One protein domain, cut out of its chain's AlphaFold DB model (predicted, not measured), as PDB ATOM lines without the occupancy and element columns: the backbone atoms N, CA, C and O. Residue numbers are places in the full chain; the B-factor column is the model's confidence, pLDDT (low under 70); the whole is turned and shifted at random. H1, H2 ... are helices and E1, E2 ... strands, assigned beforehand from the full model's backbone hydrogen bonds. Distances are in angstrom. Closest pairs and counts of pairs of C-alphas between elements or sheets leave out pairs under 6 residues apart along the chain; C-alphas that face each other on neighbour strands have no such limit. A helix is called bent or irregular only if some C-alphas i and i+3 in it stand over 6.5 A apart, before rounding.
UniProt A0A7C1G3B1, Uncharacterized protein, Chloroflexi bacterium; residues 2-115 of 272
ATOM      1  N   GLU A   2     -34.825 -24.589  10.535       88.50
ATOM      2  CA  GLU A   2     -33.455 -24.620  11.061       88.50
ATOM      3  C   GLU A   2     -32.473 -24.687   9.885       88.50
ATOM      4  O   GLU A   2     -32.592 -25.563   9.030       88.50
ATOM      5  N   ALA A   3     -31.497 -23.781   9.830       83.62
ATOM      6  CA  ALA A   3     -30.463 -23.790   8.798       83.62
ATOM      7  C   ALA A   3     -29.140 -24.325   9.363       83.62
ATOM      8  O   ALA A   3     -28.671 -23.877  10.410       83.62
ATOM      9  N   LYS A   4     -28.516 -25.279   8.666       79.19
ATOM     10  CA  LYS A   4     -27.275 -25.943   9.087       79.19
ATOM     11  C   LYS A   4     -26.303 -26.017   7.920       79.19
ATOM     12  O   LYS A   4     -26.530 -26.787   7.000       79.19
ATOM     13  N   PHE A   5     -25.186 -25.292   7.987       73.44
ATOM     14  CA  PHE A   5     -24.074 -25.488   7.050       73.44
ATOM     15  C   PHE A   5     -23.209 -26.683   7.471       73.44
ATOM     16  O   PHE A   5     -23.447 -27.806   7.032       73.44
ATOM     17  N   TRP A   6     -22.281 -26.477   8.407       69.19
ATOM     18  CA  TRP A   6     -21.291 -27.490   8.807       69.19
ATOM     19  C   TRP A   6     -21.415 -27.970  10.260       69.19
ATOM     20  O   TRP A   6     -20.742 -28.909  10.666       69.19
ATOM     21  N   ALA A   7     -22.315 -27.371  11.045       74.50
ATOM     22  CA  ALA A   7     -22.552 -27.772  12.429       74.50
ATOM     23  C   ALA A   7     -23.405 -29.046  12.517       74.50
ATOM     24  O   ALA A   7     -24.426 -29.150  11.827       74.50
ATOM     25  N   GLY A   8     -23.023 -29.980  13.390       77.56
ATOM     26  CA  GLY A   8     -23.810 -31.172  13.731       77.56
ATOM     27  C   GLY A   8     -25.177 -30.856  14.352       77.56
ATOM     28  O   GLY A   8     -25.492 -29.704  14.690       77.56
ATOM     29  N   LEU A   9     -26.000 -31.895  14.506       84.44
ATOM     30  CA  LEU A   9     -27.243 -31.802  15.278       84.44
ATOM     31  C   LEU A   9     -26.939 -31.844  16.777       84.44
ATOM     32  O   LEU A   9     -26.278 -32.767  17.259       84.44
ATOM     33  N   THR A  10     -27.478 -30.886  17.527       85.00
ATOM     34  CA  THR A  10     -27.418 -30.919  18.997       85.00
ATOM     35  C   THR A  10     -28.349 -32.002  19.546       85.00
ATOM     36  O   THR A  10     -29.217 -32.493  18.827       85.00
ATOM     37  N   GLU A  11     -28.189 -32.402  20.809       81.00
ATOM     38  CA  GLU A  11     -28.996 -33.474  21.424       81.00
ATOM     39  C   GLU A  11     -30.508 -33.194  21.366       81.00
ATOM     40  O   GLU A  11     -31.308 -34.104  21.169       81.00
ATOM     41  N   ASN A  12     -30.891 -31.917  21.409       84.06
ATOM     42  CA  ASN A  12     -32.281 -31.471  21.332       84.06
ATOM     43  C   ASN A  12     -32.857 -31.476  19.901       84.06
ATOM     44  O   ASN A  12     -34.038 -31.185  19.709       84.06
ATOM     45  N   GLN A  13     -32.047 -31.786  18.884       87.88
ATOM     46  CA  GLN A  13     -32.443 -31.754  17.477       87.88
ATOM     47  C   GLN A  13     -32.524 -33.169  16.872       87.88
ATOM     48  O   GLN A  13     -31.556 -33.930  16.976       87.88
ATOM     49  N   PRO A  14     -33.619 -33.518  16.162       90.12
ATOM     50  CA  PRO A  14     -34.882 -32.785  16.026       90.12
ATOM     51  C   PRO A  14     -35.938 -32.921  17.160       90.12
ATOM     52  O   PRO A  14     -36.914 -32.180  17.049       90.12
ATOM     53  N   PRO A  15     -35.842 -33.781  18.212       87.94
ATOM     54  CA  PRO A  15     -36.994 -34.051  19.089       87.94
ATOM     55  C   PRO A  15     -37.629 -32.814  19.733       87.94
ATOM     56  O   PRO A  15     -38.809 -32.557  19.515       87.94
ATOM     57  N   ALA A  16     -36.846 -31.985  20.429       88.12
ATOM     58  CA  ALA A  16     -37.388 -30.813  21.118       88.12
ATOM     59  C   ALA A  16     -37.984 -29.794  20.135       88.12
ATOM     60  O   ALA A  16     -38.900 -29.052  20.468       88.12
ATOM     61  N   TYR A  17     -37.478 -29.759  18.900       90.50
ATOM     62  CA  TYR A  17     -37.977 -28.853  17.870       90.50
ATOM     63  C   TYR A  17     -39.322 -29.313  17.312       90.50
ATOM     64  O   TYR A  17     -40.148 -28.476  16.957       90.50
ATOM     65  N   LEU A  18     -39.554 -30.625  17.256       90.19
ATOM     66  CA  LEU A  18     -40.861 -31.184  16.922       90.19
ATOM     67  C   LEU A  18     -41.879 -30.917  18.033       90.19
ATOM     68  O   LEU A  18     -43.045 -30.686  17.736       90.19
ATOM     69  N   ASP A  19     -41.454 -30.909  19.295       88.62
ATOM     70  CA  ASP A  19     -42.331 -30.600  20.432       88.62
ATOM     71  C   ASP A  19     -42.687 -29.109  20.536       88.62
ATOM     72  O   ASP A  19     -43.702 -28.759  21.129       88.62
ATOM     73  N   MET A  20     -41.899 -28.227  19.913       89.25
ATOM     74  CA  MET A  20     -42.233 -26.803  19.778       89.25
ATOM     75  C   MET A  20     -43.282 -26.518  18.693       89.25
ATOM     76  O   MET A  20     -43.774 -25.390  18.613       89.25
ATOM     77  N   LEU A  21     -43.610 -27.485  17.828       90.25
ATOM     78  CA  LEU A  21     -44.671 -27.294  16.843       90.25
ATOM     79  C   LEU A  21     -46.040 -27.253  17.545       90.25
ATOM     80  O   LEU A  21     -46.260 -28.014  18.488       90.25
ATOM     81  N   PRO A  22     -46.975 -26.405  17.084       87.94
ATOM     82  CA  PRO A  22     -48.337 -26.385  17.609       87.94
ATOM     83  C   PRO A  22     -48.990 -27.772  17.543       87.94
ATOM     84  O   PRO A  22     -48.904 -28.454  16.523       87.94
ATOM     85  N   ALA A  23     -49.649 -28.188  18.626       84.50
ATOM     86  CA  ALA A  23     -50.277 -29.509  18.716       84.50
ATOM     87  C   ALA A  23     -51.642 -29.585  18.006       84.50
ATOM     88  O   ALA A  23     -52.137 -30.672  17.728       84.50
ATOM     89  N   ASP A  24     -52.257 -28.433  17.743       87.56
ATOM     90  CA  ASP A  24     -53.625 -28.267  17.250       87.56
ATOM     91  C   ASP A  24     -53.712 -27.971  15.745       87.56
ATOM     92  O   ASP A  24     -54.801 -27.984  15.172       87.56
ATOM     93  N   GLN A  25     -52.579 -27.745  15.077       89.44
ATOM     94  CA  GLN A  25     -52.523 -27.463  13.644       89.44
ATOM     95  C   GLN A  25     -51.341 -28.173  12.971       89.44
ATOM     96  O   GLN A  25     -50.292 -28.336  13.592       89.44
ATOM     97  N   PRO A  26     -51.474 -28.585  11.695       90.31
ATOM     98  CA  PRO A  26     -50.370 -29.179  10.952       90.31
ATOM     99  C   PRO A  26     -49.150 -28.249  10.880       90.31
ATOM    100  O   PRO A  26     -49.233 -27.123  10.390       90.31
ATOM    101  N   GLY A  27     -48.004 -28.746  11.333       93.19
ATOM    102  CA  GLY A  27     -46.722 -28.062  11.364       93.19
ATOM    103  C   GLY A  27     -45.630 -28.847  10.640       93.19
ATOM    104  O   GLY A  27     -45.590 -30.081  10.649       93.19
ATOM    105  N   LEU A  28     -44.705 -28.110  10.023       93.69
ATOM    106  CA  LEU A  28     -43.528 -28.661   9.360       93.69
ATOM    107  C   LEU A  28     -42.258 -28.110  10.006       93.69
ATOM    108  O   LEU A  28     -41.966 -26.915   9.917       93.69
ATOM    109  N   LEU A  29     -41.453 -29.000  10.579       95.44
ATOM    110  CA  LEU A  29     -40.064 -28.696  10.887       95.44
ATOM    111  C   LEU A  29     -39.219 -28.968   9.641       95.44
ATOM    112  O   LEU A  29     -39.054 -30.115   9.235       95.44
ATOM    113  N   ILE A  30     -38.682 -27.909   9.037       95.31
ATOM    114  CA  ILE A  30     -37.795 -28.016   7.877       95.31
ATOM    115  C   ILE A  30     -36.355 -27.648   8.241       95.31
ATOM    116  O   ILE A  30     -36.107 -26.580   8.816       95.31
ATOM    117  N   PHE A  31     -35.428 -28.542   7.896       95.38
ATOM    118  CA  PHE A  31     -33.987 -28.304   7.919       95.38
ATOM    119  C   PHE A  31     -33.506 -27.867   6.532       95.38
ATOM    120  O   PHE A  31     -33.902 -28.458   5.527       95.38
ATOM    121  N   ILE A  32     -32.634 -26.863   6.474       93.12
ATOM    122  CA  ILE A  32     -31.961 -26.428   5.244       93.12
ATOM    123  C   ILE A  32     -30.469 -26.706   5.392       93.12
ATOM    124  O   ILE A  32     -29.855 -26.251   6.360       93.12
ATOM    125  N   ALA A  33     -29.890 -27.443   4.445       89.31
ATOM    126  CA  ALA A  33     -28.474 -27.807   4.453       89.31
ATOM    127  C   ALA A  33     -27.797 -27.585   3.088       89.31
ATOM    128  O   ALA A  33     -28.481 -27.445   2.077       89.31
ATOM    129  N   PRO A  34     -26.456 -27.554   3.025       86.62
ATOM    130  CA  PRO A  34     -25.724 -27.692   1.772       86.62
ATOM    131  C   PRO A  34     -26.130 -28.993   1.062       86.62
ATOM    132  O   PRO A  34     -26.372 -30.014   1.723       86.62
ATOM    133  N   GLU A  35     -26.222 -28.974  -0.267       85.31
ATOM    134  CA  GLU A  35     -26.617 -30.141  -1.066       85.31
ATOM    135  C   GLU A  35     -25.689 -31.334  -0.793       85.31
ATOM    136  O   GLU A  35     -26.162 -32.458  -0.599       85.31
ATOM    137  N   ALA A  36     -24.383 -31.084  -0.643       79.50
ATOM    138  CA  ALA A  36     -23.386 -32.114  -0.355       79.50
ATOM    139  C   ALA A  36     -23.622 -32.838   0.987       79.50
ATOM    140  O   ALA A  36     -23.207 -33.986   1.159       79.50
ATOM    141  N   ARG A  37     -24.303 -32.188   1.941       81.56
ATOM    142  CA  ARG A  37     -24.584 -32.721   3.285       81.56
ATOM    143  C   ARG A  37     -26.030 -33.190   3.461       81.56
ATOM    144  O   ARG A  37     -26.344 -33.854   4.449       81.56
ATOM    145  N   ARG A  38     -26.921 -32.903   2.508       87.75
ATOM    146  CA  ARG A  38     -28.357 -33.212   2.619       87.75
ATOM    147  C   ARG A  38     -28.611 -34.680   2.966       87.75
ATOM    148  O   ARG A  38     -29.346 -34.969   3.907       87.75
ATOM    149  N   GLN A  39     -27.951 -35.610   2.273       86.88
ATOM    150  CA  GLN A  39     -28.151 -37.046   2.496       86.88
ATOM    151  C   GLN A  39     -27.625 -37.529   3.855       86.88
ATOM    152  O   GLN A  39     -28.267 -38.353   4.509       86.88
ATOM    153  N   SER A  40     -26.453 -37.058   4.290       83.94
ATOM    154  CA  SER A  40     -25.875 -37.479   5.571       83.94
ATOM    155  C   SER A  40     -26.681 -36.934   6.748       83.94
ATOM    156  O   SER A  40     -26.992 -37.692   7.668       83.94
ATOM    157  N   LEU A  41     -27.102 -35.668   6.675       88.31
ATOM    158  CA  LEU A  41     -27.961 -35.053   7.682       88.31
ATOM    159  C   LEU A  41     -29.354 -35.698   7.715       88.31
ATOM    160  O   LEU A  41     -29.889 -35.924   8.796       88.31
ATOM    161  N   TRP A  42     -29.919 -36.060   6.558       91.75
ATOM    162  CA  TRP A  42     -31.199 -36.769   6.485       91.75
ATOM    163  C   TRP A  42     -31.195 -38.083   7.267       91.75
ATOM    164  O   TRP A  42     -32.119 -38.367   8.026       91.75
ATOM    165  N   LEU A  43     -30.140 -38.881   7.104       88.81
ATOM    166  CA  LEU A  43     -30.040 -40.185   7.757       88.81
ATOM    167  C   LEU A  43     -29.893 -40.041   9.276       88.81
ATOM    168  O   LEU A  43     -30.462 -40.841  10.018       88.81
ATOM    169  N   GLU A  44     -29.228 -38.985   9.744       88.12
ATOM    170  CA  GLU A  44     -29.167 -38.667  11.172       88.12
ATOM    171  C   GLU A  44     -30.514 -38.163  11.719       88.12
ATOM    172  O   GLU A  44     -30.953 -38.619  12.775       88.12
ATOM    173  N   LEU A  45     -31.214 -37.287  10.987       91.44
ATOM    174  CA  LEU A  45     -32.566 -36.835  11.342       91.44
ATOM    175  C   LEU A  45     -33.532 -38.019  11.471       91.44
ATOM    176  O   LEU A  45     -34.274 -38.106  12.450       91.44
ATOM    177  N   LYS A  46     -33.482 -38.964  10.524       90.69
ATOM    178  CA  LYS A  46     -34.290 -40.189  10.551       90.69
ATOM    179  C   LYS A  46     -33.950 -41.065  11.753       90.69
ATOM    180  O   LYS A  46     -34.858 -41.522  12.437       90.69
ATOM    181  N   ARG A  47     -32.660 -41.242  12.061       87.00
ATOM    182  CA  ARG A  47     -32.192 -42.031  13.215       87.00
ATOM    183  C   ARG A  47     -32.651 -41.454  14.558       87.00
ATOM    184  O   ARG A  47     -32.929 -42.216  15.477       87.00
ATOM    185  N   ARG A  48     -32.694 -40.124  14.686       89.19
ATOM    186  CA  ARG A  48     -33.128 -39.426  15.911       89.19
ATOM    187  C   ARG A  48     -34.640 -39.218  16.002       89.19
ATOM    188  O   ARG A  48     -35.119 -38.729  17.022       89.19
ATOM    189  N   SER A  49     -35.380 -39.534  14.944       89.62
ATOM    190  CA  SER A  49     -36.836 -39.414  14.933       89.62
ATOM    191  C   SER A  49     -37.493 -40.572  15.697       89.62
ATOM    192  O   SER A  49     -36.885 -41.636  15.838       89.62
ATOM    193  N   PRO A  50     -38.737 -40.398  16.184       86.62
ATOM    194  CA  PRO A  50     -39.482 -41.473  16.834       86.62
ATOM    195  C   PRO A  50     -39.610 -42.707  15.936       86.62
ATOM    196  O   PRO A  50     -39.766 -42.585  14.724       86.62
ATOM    197  N   SER A  51     -39.631 -43.903  16.526       84.44
ATOM    198  CA  SER A  51     -39.758 -45.162  15.774       84.44
ATOM    199  C   SER A  51     -41.089 -45.305  15.022       84.44
ATOM    200  O   SER A  51     -41.184 -46.120  14.109       84.44
ATOM    201  N   SER A  52     -42.110 -44.525  15.395       87.19
ATOM    202  CA  SER A  52     -43.394 -44.433  14.689       87.19
ATOM    203  C   SER A  52     -43.326 -43.602  13.407       87.19
ATOM    204  O   SER A  52     -44.275 -43.622  12.624       87.19
ATOM    205  N   ALA A  53     -42.239 -42.853  13.194       90.88
ATOM    206  CA  ALA A  53     -42.099 -42.001  12.031       90.88
ATOM    207  C   ALA A  53     -42.034 -42.840  10.749       90.88
ATOM    208  O   ALA A  53     -41.310 -43.834  10.662       90.88
ATOM    209  N   SER A  54     -42.770 -42.408   9.730       91.81
ATOM    210  CA  SER A  54     -42.808 -43.068   8.427       91.81
ATOM    211  C   SER A  54     -42.444 -42.092   7.321       91.81
ATOM    212  O   SER A  54     -42.704 -40.894   7.403       91.81
ATOM    213  N   GLU A  55     -41.780 -42.587   6.286       91.56
ATOM    214  CA  GLU A  55     -41.360 -41.750   5.168       91.56
ATOM    215  C   GLU A  55     -42.552 -41.510   4.235       91.56
ATOM    216  O   GLU A  55     -43.081 -42.452   3.651       91.56
ATOM    217  N   LEU A  56     -42.993 -40.252   4.111       91.00
ATOM    218  CA  LEU A  56     -44.091 -39.869   3.205       91.00
ATOM    219  C   LEU A  56     -43.621 -39.779   1.761       91.00
ATOM    220  O   LEU A  56     -44.338 -40.114   0.824       91.00
ATOM    221  N   LYS A  57     -42.423 -39.224   1.599       92.50
ATOM    222  CA  LYS A  57     -41.723 -39.005   0.338       92.50
ATOM    223  C   LYS A  57     -40.235 -38.840   0.654       92.50
ATOM    224  O   LYS A  57     -39.907 -38.583   1.817       92.50
ATOM    225  N   PRO A  58     -39.338 -38.936  -0.343       91.81
ATOM    226  CA  PRO A  58     -37.919 -38.700  -0.116       91.81
ATOM    227  C   PRO A  58     -37.692 -37.387   0.641       91.81
ATOM    228  O   PRO A  58     -38.271 -36.360   0.278       91.81
ATOM    229  N   PHE A  59     -36.878 -37.441   1.697       94.31
ATOM    230  CA  PHE A  59     -36.547 -36.293   2.551       94.31
ATOM    231  C   PHE A  59     -37.721 -35.693   3.347       94.31
ATOM    232  O   PHE A  59     -37.648 -34.540   3.777       94.31
ATOM    233  N   CYS A  60     -38.795 -36.459   3.577       96.31
ATOM    234  CA  CYS A  60     -39.916 -36.050   4.422       96.31
ATOM    235  C   CYS A  60     -40.478 -37.214   5.257       96.31
ATOM    236  O   CYS A  60     -40.930 -38.225   4.714       96.31
ATOM    237  N   LEU A  61     -40.493 -37.050   6.580       95.75
ATOM    238  CA  LEU A  61     -41.135 -37.954   7.526       95.75
ATOM    239  C   LEU A  61     -42.490 -37.401   7.967       95.75
ATOM    240  O   LEU A  61     -42.637 -36.224   8.302       95.75
ATOM    241  N   TRP A  62     -43.459 -38.300   8.034       94.38
ATOM    242  CA  TRP A  62     -44.628 -38.180   8.887       94.38
ATOM    243  C   TRP A  62     -44.257 -38.621  10.296       94.38
ATOM    244  O   TRP A  62     -43.767 -39.738  10.469       94.38
ATOM    245  N   ILE A  63     -44.481 -37.757  11.285       93.19
ATOM    246  CA  ILE A  63     -44.261 -38.084  12.697       93.19
ATOM    247  C   ILE A  63     -45.589 -38.489  13.339       93.19
ATOM    248  O   ILE A  63     -45.680 -39.556  13.945       93.19
ATOM    249  N   ASP A  64     -46.606 -37.645  13.168       90.38
ATOM    250  CA  ASP A  64     -47.987 -37.841  13.611       90.38
ATOM    251  C   ASP A  64     -48.937 -36.967  12.747       90.38
ATOM    252  O   ASP A  64     -48.458 -36.281  11.837       90.38
ATOM    253  N   PRO A  65     -50.271 -36.972  12.966       88.88
ATOM    254  CA  PRO A  65     -51.216 -36.204  12.145       88.88
ATOM    255  C   PRO A  65     -50.953 -34.694  12.057       88.88
ATOM    256  O   PRO A  65     -51.416 -34.065  11.106       88.88
ATOM    257  N   HIS A  66     -50.237 -34.113  13.022       91.12
ATOM    258  CA  HIS A  66     -49.978 -32.677  13.093       91.12
ATOM    259  C   HIS A  66     -48.513 -32.320  12.855       91.12
ATOM    260  O   HIS A  66     -48.214 -31.150  12.643       91.12
ATOM    261  N   ARG A  67     -47.579 -33.276  12.860       94.12
ATOM    262  CA  ARG A  67     -46.145 -32.978  12.777       94.12
ATOM    263  C   ARG A  67     -45.455 -33.717  11.642       94.12
ATOM    264  O   ARG A  67     -45.475 -34.945  11.539       94.12
ATOM    265  N   HIS A  68     -44.745 -32.937  10.836       94.81
ATOM    266  CA  HIS A  68     -43.882 -33.420   9.768       94.81
ATOM    267  C   HIS A  68     -42.449 -32.926   9.963       94.81
ATOM    268  O   HIS A  68     -42.213 -31.820  10.454       94.81
ATOM    269  N   LEU A  69     -41.490 -33.730   9.510       96.50
ATOM    270  CA  LEU A  69     -40.074 -33.378   9.458       96.50
ATOM    271  C   LEU A  69     -39.593 -33.473   8.015       96.50
ATOM    272  O   LEU A  69     -39.744 -34.520   7.395       96.50
ATOM    273  N   ALA A  70     -38.969 -32.426   7.490       96.69
ATOM    274  CA  ALA A  70     -38.352 -32.467   6.170       96.69
ATOM    275  C   ALA A  70     -36.956 -31.849   6.164       96.69
ATOM    276  O   ALA A  70     -36.590 -31.064   7.041       96.69
ATOM    277  N   ILE A  71     -36.191 -32.185   5.131       95.94
ATOM    278  CA  ILE A  71     -34.931 -31.524   4.808       95.94
ATOM    279  C   ILE A  71     -34.934 -31.084   3.342       95.94
ATOM    280  O   ILE A  71     -35.429 -31.792   2.468       95.94
ATOM    281  N   THR A  72     -34.385 -29.905   3.074       94.88
ATOM    282  CA  THR A  72     -34.161 -29.361   1.728       94.88
ATOM    283  C   THR A  72     -32.754 -28.766   1.640       94.88
ATOM    284  O   THR A  72     -32.058 -28.680   2.659       94.88
ATOM    285  N   SER A  73     -32.307 -28.390   0.440       92.12
ATOM    286  CA  SER A  73     -31.019 -27.721   0.267       92.12
ATOM    287  C   SER A  73     -31.141 -26.214   0.073       92.12
ATOM    288  O   SER A  73     -32.188 -25.696  -0.319       92.12
ATOM    289  N   TRP A  74     -30.047 -25.495   0.328       90.81
ATOM    290  CA  TRP A  74     -29.947 -24.081  -0.043       90.81
ATOM    291  C   TRP A  74     -30.187 -23.867  -1.537       90.81
ATOM    292  O   TRP A  74     -30.872 -22.920  -1.912       90.81
ATOM    293  N   SER A  75     -29.702 -24.782  -2.378       89.56
ATOM    294  CA  SER A  75     -29.949 -24.770  -3.820       89.56
ATOM    295  C   SER A  75     -31.442 -24.842  -4.140       89.56
ATOM    296  O   SER A  75     -31.939 -23.999  -4.885       89.56
ATOM    297  N   ASP A  76     -32.183 -25.775  -3.532       92.31
ATOM    298  CA  ASP A  76     -33.636 -25.899  -3.723       92.31
ATOM    299  C   ASP A  76     -34.380 -24.616  -3.307       92.31
ATOM    300  O   ASP A  76     -35.226 -24.110  -4.048       92.31
ATOM    301  N   VAL A  77     -34.035 -24.055  -2.141       93.12
ATOM    302  CA  VAL A  77     -34.660 -22.833  -1.607       93.12
ATOM    303  C   VAL A  77     -34.384 -21.631  -2.510       93.12
ATOM    304  O   VAL A  77     -35.311 -20.911  -2.880       93.12
ATOM    305  N   LEU A  78     -33.128 -21.419  -2.908       93.56
ATOM    306  CA  LEU A  78     -32.742 -20.285  -3.749       93.56
ATOM    307  C   LEU A  78     -33.294 -20.416  -5.172       93.56
ATOM    308  O   LEU A  78     -33.628 -19.405  -5.782       93.56
ATOM    309  N   ASN A  79     -33.424 -21.634  -5.706       93.50
ATOM    310  CA  ASN A  79     -34.079 -21.874  -6.996       93.50
ATOM    311  C   ASN A  79     -35.570 -21.524  -6.939       93.50
ATOM    312  O   ASN A  79     -36.088 -20.867  -7.844       93.50
ATOM    313  N   ALA A  80     -36.260 -21.915  -5.861       94.06
ATOM    314  CA  ALA A  80     -37.668 -21.586  -5.668       94.06
ATOM    315  C   ALA A  80     -37.895 -20.072  -5.512       94.06
ATOM    316  O   ALA A  80     -38.839 -19.534  -6.092       94.06
ATOM    317  N   LEU A  81     -37.021 -19.381  -4.769       94.38
ATOM    318  CA  LEU A  81     -37.070 -17.923  -4.615       94.38
ATOM    319  C   LEU A  81     -36.815 -17.206  -5.944       94.38
ATOM    320  O   LEU A  81     -37.617 -16.361  -6.335       94.38
ATOM    321  N   GLU A  82     -35.757 -17.572  -6.676       93.69
ATOM    322  CA  GLU A  82     -35.444 -16.948  -7.967       93.69
ATOM    323  C   GLU A  82     -36.592 -17.115  -8.971       93.69
ATOM    324  O   GLU A  82     -36.990 -16.145  -9.614       93.69
ATOM    325  N   ALA A  83     -37.185 -18.311  -9.058       93.38
ATOM    326  CA  ALA A  83     -38.312 -18.567  -9.951       93.38
ATOM    327  C   ALA A  83     -39.514 -17.649  -9.663       93.38
ATOM    328  O   ALA A  83     -40.204 -17.226 -10.593       93.38
ATOM    329  N   ARG A  84     -39.763 -17.307  -8.391       94.69
ATOM    330  CA  ARG A  84     -40.812 -16.349  -8.008       94.69
ATOM    331  C   ARG A  84     -40.432 -14.909  -8.324       94.69
ATOM    332  O   ARG A  84     -41.275 -14.174  -8.823       94.69
ATOM    333  N   LEU A  85     -39.184 -14.517  -8.093       94.12
ATOM    334  CA  LEU A  85     -38.714 -13.160  -8.390       94.12
ATOM    335  C   LEU A  85     -38.753 -12.858  -9.892       94.12
ATOM    336  O   LEU A  85     -39.178 -11.774 -10.279       94.12
ATOM    337  N   VAL A  86     -38.424 -13.842 -10.737       92.12
ATOM    338  CA  VAL A  86     -38.578 -13.736 -12.198       92.12
ATOM    339  C   VAL A  86     -40.043 -13.524 -12.596       92.12
ATOM    340  O   VAL A  86     -40.322 -12.730 -13.486       92.12
ATOM    341  N   GLN A  87     -40.989 -14.200 -11.935       92.88
ATOM    342  CA  GLN A  87     -42.422 -14.032 -12.220       92.88
ATOM    343  C   GLN A  87     -42.948 -12.644 -11.837       92.88
ATOM    344  O   GLN A  87     -43.848 -12.137 -12.500       92.88
ATOM    345  N   VAL A  88     -42.416 -12.051 -10.765       94.38
ATOM    346  CA  VAL A  88     -42.869 -10.752 -10.238       94.38
ATOM    347  C   VAL A  88     -42.071  -9.577 -10.831       94.38
ATOM    348  O   VAL A  88     -42.520  -8.439 -10.747       94.38
ATOM    349  N   GLY A  89     -40.940  -9.837 -11.500       92.00
ATOM    350  CA  GLY A  89     -40.111  -8.816 -12.155       92.00
ATOM    351  C   GLY A  89     -39.159  -8.065 -11.215       92.00
ATOM    352  O   GLY A  89     -38.704  -6.972 -11.541       92.00
ATOM    353  N   GLU A  90     -38.850  -8.635 -10.049       93.88
ATOM    354  CA  GLU A  90     -38.012  -8.015  -9.010       93.88
ATOM    355  C   GLU A  90     -36.514  -8.288  -9.251       93.88
ATOM    356  O   GLU A  90     -35.896  -9.141  -8.608       93.88
ATOM    357  N   GLU A  91     -35.913  -7.570 -10.204       91.25
ATOM    358  CA  GLU A  91     -34.526  -7.808 -10.647       91.25
ATOM    359  C   GLU A  91     -33.464  -7.530  -9.565       91.25
ATOM    360  O   GLU A  91     -32.445  -8.218  -9.515       91.25
ATOM    361  N   ALA A  92     -33.696  -6.571  -8.661       91.50
ATOM    362  CA  ALA A  92     -32.755  -6.279  -7.575       91.50
ATOM    363  C   ALA A  92     -32.659  -7.453  -6.585       91.50
ATOM    364  O   ALA A  92     -31.577  -7.986  -6.346       91.50
ATOM    365  N   ALA A  93     -33.805  -7.931  -6.094       91.25
ATOM    366  CA  ALA A  93     -33.859  -9.098  -5.218       91.25
ATOM    367  C   ALA A  93     -33.358 -10.370  -5.924       91.25
ATOM    368  O   ALA A  93     -32.767 -11.250  -5.295       91.25
ATOM    369  N   ARG A  94     -33.563 -10.482  -7.243       93.00
ATOM    370  CA  ARG A  94     -33.016 -11.586  -8.038       93.00
ATOM    371  C   ARG A  94     -31.487 -11.577  -8.037       93.00
ATOM    372  O   ARG A  94     -30.887 -12.636  -7.850       93.00
ATOM    373  N   ALA A  95     -30.862 -10.413  -8.216       90.50
ATOM    374  CA  ALA A  95     -29.409 -10.282  -8.148       90.50
ATOM    375  C   ALA A  95     -28.868 -10.697  -6.767       90.50
ATOM    376  O   ALA A  95     -27.879 -11.429  -6.697       90.50
ATOM    377  N   ASP A  96     -29.556 -10.330  -5.682       92.88
ATOM    378  CA  ASP A  96     -29.192 -10.754  -4.322       92.88
ATOM    379  C   ASP A  96     -29.272 -12.280  -4.155       92.88
ATOM    380  O   ASP A  96     -28.351 -12.904  -3.622       92.88
ATOM    381  N   VAL A  97     -30.331 -12.921  -4.668       92.94
ATOM    382  CA  VAL A  97     -30.458 -14.392  -4.653       92.94
ATOM    383  C   VAL A  97     -29.329 -15.061  -5.438       92.94
ATOM    384  O   VAL A  97     -28.799 -16.081  -4.995       92.94
ATOM    385  N   GLN A  98     -28.909 -14.489  -6.569       90.75
ATOM    386  CA  GLN A  98     -27.775 -14.999  -7.346       90.75
ATOM    387  C   GLN A  98     -26.444 -14.852  -6.596       90.75
ATOM    388  O   GLN A  98     -25.622 -15.771  -6.623       90.75
ATOM    389  N   GLN A  99     -26.240 -13.750  -5.866       90.19
ATOM    390  CA  GLN A  99     -25.069 -13.587  -4.998       90.19
ATOM    391  C   GLN A  99     -25.058 -14.617  -3.863       90.19
ATOM    392  O   GLN A  99     -24.044 -15.286  -3.648       90.19
ATOM    393  N   LEU A 100     -26.191 -14.799  -3.175       89.69
ATOM    394  CA  LEU A 100     -26.342 -15.815  -2.130       89.69
ATOM    395  C   LEU A 100     -26.097 -17.224  -2.673       89.69
ATOM    396  O   LEU A 100     -25.447 -18.025  -2.001       89.69
ATOM    397  N   ARG A 101     -26.548 -17.520  -3.897       88.69
ATOM    398  CA  ARG A 101     -26.266 -18.796  -4.562       88.69
ATOM    399  C   ARG A 101     -24.773 -18.990  -4.786       88.69
ATOM    400  O   ARG A 101     -24.251 -20.022  -4.387       88.69
ATOM    401  N   GLY A 102     -24.073 -17.990  -5.321       84.25
ATOM    402  CA  GLY A 102     -22.622 -18.066  -5.507       84.25
ATOM    403  C   GLY A 102     -21.855 -18.290  -4.196       84.25
ATOM    404  O   GLY A 102     -20.854 -19.007  -4.179       84.25
ATOM    405  N   LEU A 103     -22.330 -17.727  -3.079       82.38
ATOM    406  CA  LEU A 103     -21.773 -17.994  -1.748       82.38
ATOM    407  C   LEU A 103     -22.070 -19.426  -1.281       82.38
ATOM    408  O   LEU A 103     -21.153 -20.113  -0.831       82.38
ATOM    409  N   CYS A 104     -23.314 -19.889  -1.427       81.19
ATOM    410  CA  CYS A 104     -23.714 -21.243  -1.048       81.19
ATOM    411  C   CYS A 104     -22.962 -22.300  -1.860       81.19
ATOM    412  O   CYS A 104     -22.453 -23.245  -1.276       81.19
ATOM    413  N   GLU A 105     -22.813 -22.116  -3.173       78.69
ATOM    414  CA  GLU A 105     -22.064 -23.025  -4.045       78.69
ATOM    415  C   GLU A 105     -20.593 -23.111  -3.629       78.69
ATOM    416  O   GLU A 105     -20.061 -24.207  -3.469       78.69
ATOM    417  N   ARG A 106     -19.933 -21.974  -3.363       73.94
ATOM    418  CA  ARG A 106     -18.551 -21.971  -2.848       73.94
ATOM    419  C   ARG A 106     -18.419 -22.714  -1.523       73.94
ATOM    420  O   ARG A 106     -17.371 -23.298  -1.270       73.94
ATOM    421  N   MET A 107     -19.458 -22.669  -0.695       71.31
ATOM    422  CA  MET A 107     -19.516 -23.408   0.559       71.31
ATOM    423  C   MET A 107     -19.901 -24.880   0.374       71.31
ATOM    424  O   MET A 107     -19.550 -25.660   1.239       71.31
ATOM    425  N   ASP A 108     -20.610 -25.273  -0.687       68.19
ATOM    426  CA  ASP A 108     -21.038 -26.659  -0.950       68.19
ATOM    427  C   ASP A 108     -19.911 -27.505  -1.572       68.19
ATOM    428  O   ASP A 108     -19.782 -28.704  -1.306       68.19
ATOM    429  N   TYR A 109     -19.062 -26.885  -2.396       59.72
ATOM    430  CA  TYR A 109     -17.889 -27.552  -2.955       59.72
ATOM    431  C   TYR A 109     -16.799 -27.722  -1.894       59.72
ATOM    432  O   TYR A 109     -16.683 -26.930  -0.965       59.72
ATOM    433  N   GLN A 110     -15.956 -28.748  -2.070       58.19
ATOM    434  CA  GLN A 110     -14.752 -29.053  -1.274       58.19
ATOM    435  C   GLN A 110     -13.664 -27.964  -1.398       58.19
ATOM    436  O   GLN A 110     -12.471 -28.256  -1.477       58.19
ATOM    437  N   ALA A 111     -14.072 -26.702  -1.496       55.94
ATOM    438  CA  ALA A 111     -13.218 -25.551  -1.411       55.94
ATOM    439  C   ALA A 111     -12.523 -25.559  -0.052       55.94
ATOM    440  O   ALA A 111     -13.067 -25.997   0.965       55.94
ATOM    441  N   PHE A 112     -11.291 -25.072  -0.059       63.91
ATOM    442  CA  PHE A 112     -10.559 -24.761   1.152       63.91
ATOM    443  C   PHE A 112     -11.452 -23.924   2.082       63.91
ATOM    444  O   PHE A 112     -11.816 -22.801   1.735       63.91
ATOM    445  N   LEU A 113     -11.827 -24.490   3.234       71.88
ATOM    446  CA  LEU A 113     -12.526 -23.761   4.284       71.88
ATOM    447  C   LEU A 113     -11.507 -22.809   4.923       71.88
ATOM    448  O   LEU A 113     -10.519 -23.296   5.479       71.88
ATOM    449  N   PRO A 114     -11.689 -21.479   4.829       68.81
ATOM    450  CA  PRO A 114     -10.767 -20.545   5.454       68.81
ATOM    451  C   PRO A 114     -10.709 -20.799   6.956       68.81
ATOM    452  O   PRO A 114     -11.747 -20.877   7.612       68.81
ATOM    453  N   PHE A 115      -9.497 -20.921   7.492       76.94
ATOM    454  CA  PHE A 115      -9.317 -21.154   8.917       76.94
ATOM    455  C   PHE A 115      -9.770 -19.945   9.737       76.94
ATOM    456  O   PHE A 115      -9.447 -18.798   9.421       76.94
TER     457      PHE A 115
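AT A GLANCE: This is residues 2 to 115 of the 272 residues of an uncharacterized protein of Chloroflexi bacterium (UniProt A0A7C1G3B1). A four-stranded sheet has helix H2 along one face, and from the end of E4 a helical hairpin, H3 and H4, extends away as a second lobe. Short H1 touches the sheet's margin, and residues 2 to 3 pair with E1. The printed part has 114 residues, in order H1 E1 H2 E2 E3 E4 H3 H4; the mixed sheet runs E1 E4 E3 E2. Its class is mixed, helices and strands; it is only just loose, close to compact, with a radius of gyration of the C-alphas of 16.1 A and spans of 43 by 39 by 22 A.

IN THESE COORDINATES: H1 is residues 15 to 19, from C-alpha 15 at (-36.994, -34.051, 19.089). E1 is 27 to 33, 19.5 A; H2 is 35 to 48, 20.4 A, irregular, with C-alphas 36 and 39 7.4 A apart. E2 is 54 to 57, E3 60 to 64, E4 67 to 73, 20.3 A. H3 is 74 to 88, 21.2 A, and H4 91 to 108, 25.1 A, ending at (-21.038, -26.659, -0.950).

HOW THE PARTS SIT: E1 and E4 are parallel, with N 31 and O 70 2.9 A apart. E2, E3 and E4 form a meander, each strand the antiparallel neighbour of the one before: N 62 and O 54 are 2.8 A apart, N 61 and O 69 2.8 A. E1, H2, E2 make a split strand-helix-strand unit, two strands running the same way with E4 and E3 between them, its crossover right-handed. H2 is on the sheet at a height of 8.1 A, along E4. H1 and H3 only graze the sheet; H4 is not on it. H3 and H4, a helical hairpin, touch at a shallow tilt of 12 degrees, opposite ways, closest at the C-alphas of Glu 82 and Arg 94, 5.9 A. Every O i to N i+4 pair is within hydrogen-bond range in H1, H3 and H4; in H2, 8 of 10.

THE WHOLE: The C-alphas farthest apart, of Asp 24 and Phe 112, are 46.1 A apart. The printed part has no cut, and no link between named elements is long. Residues 6, 108 to 112 and 114 have pLDDT under 70.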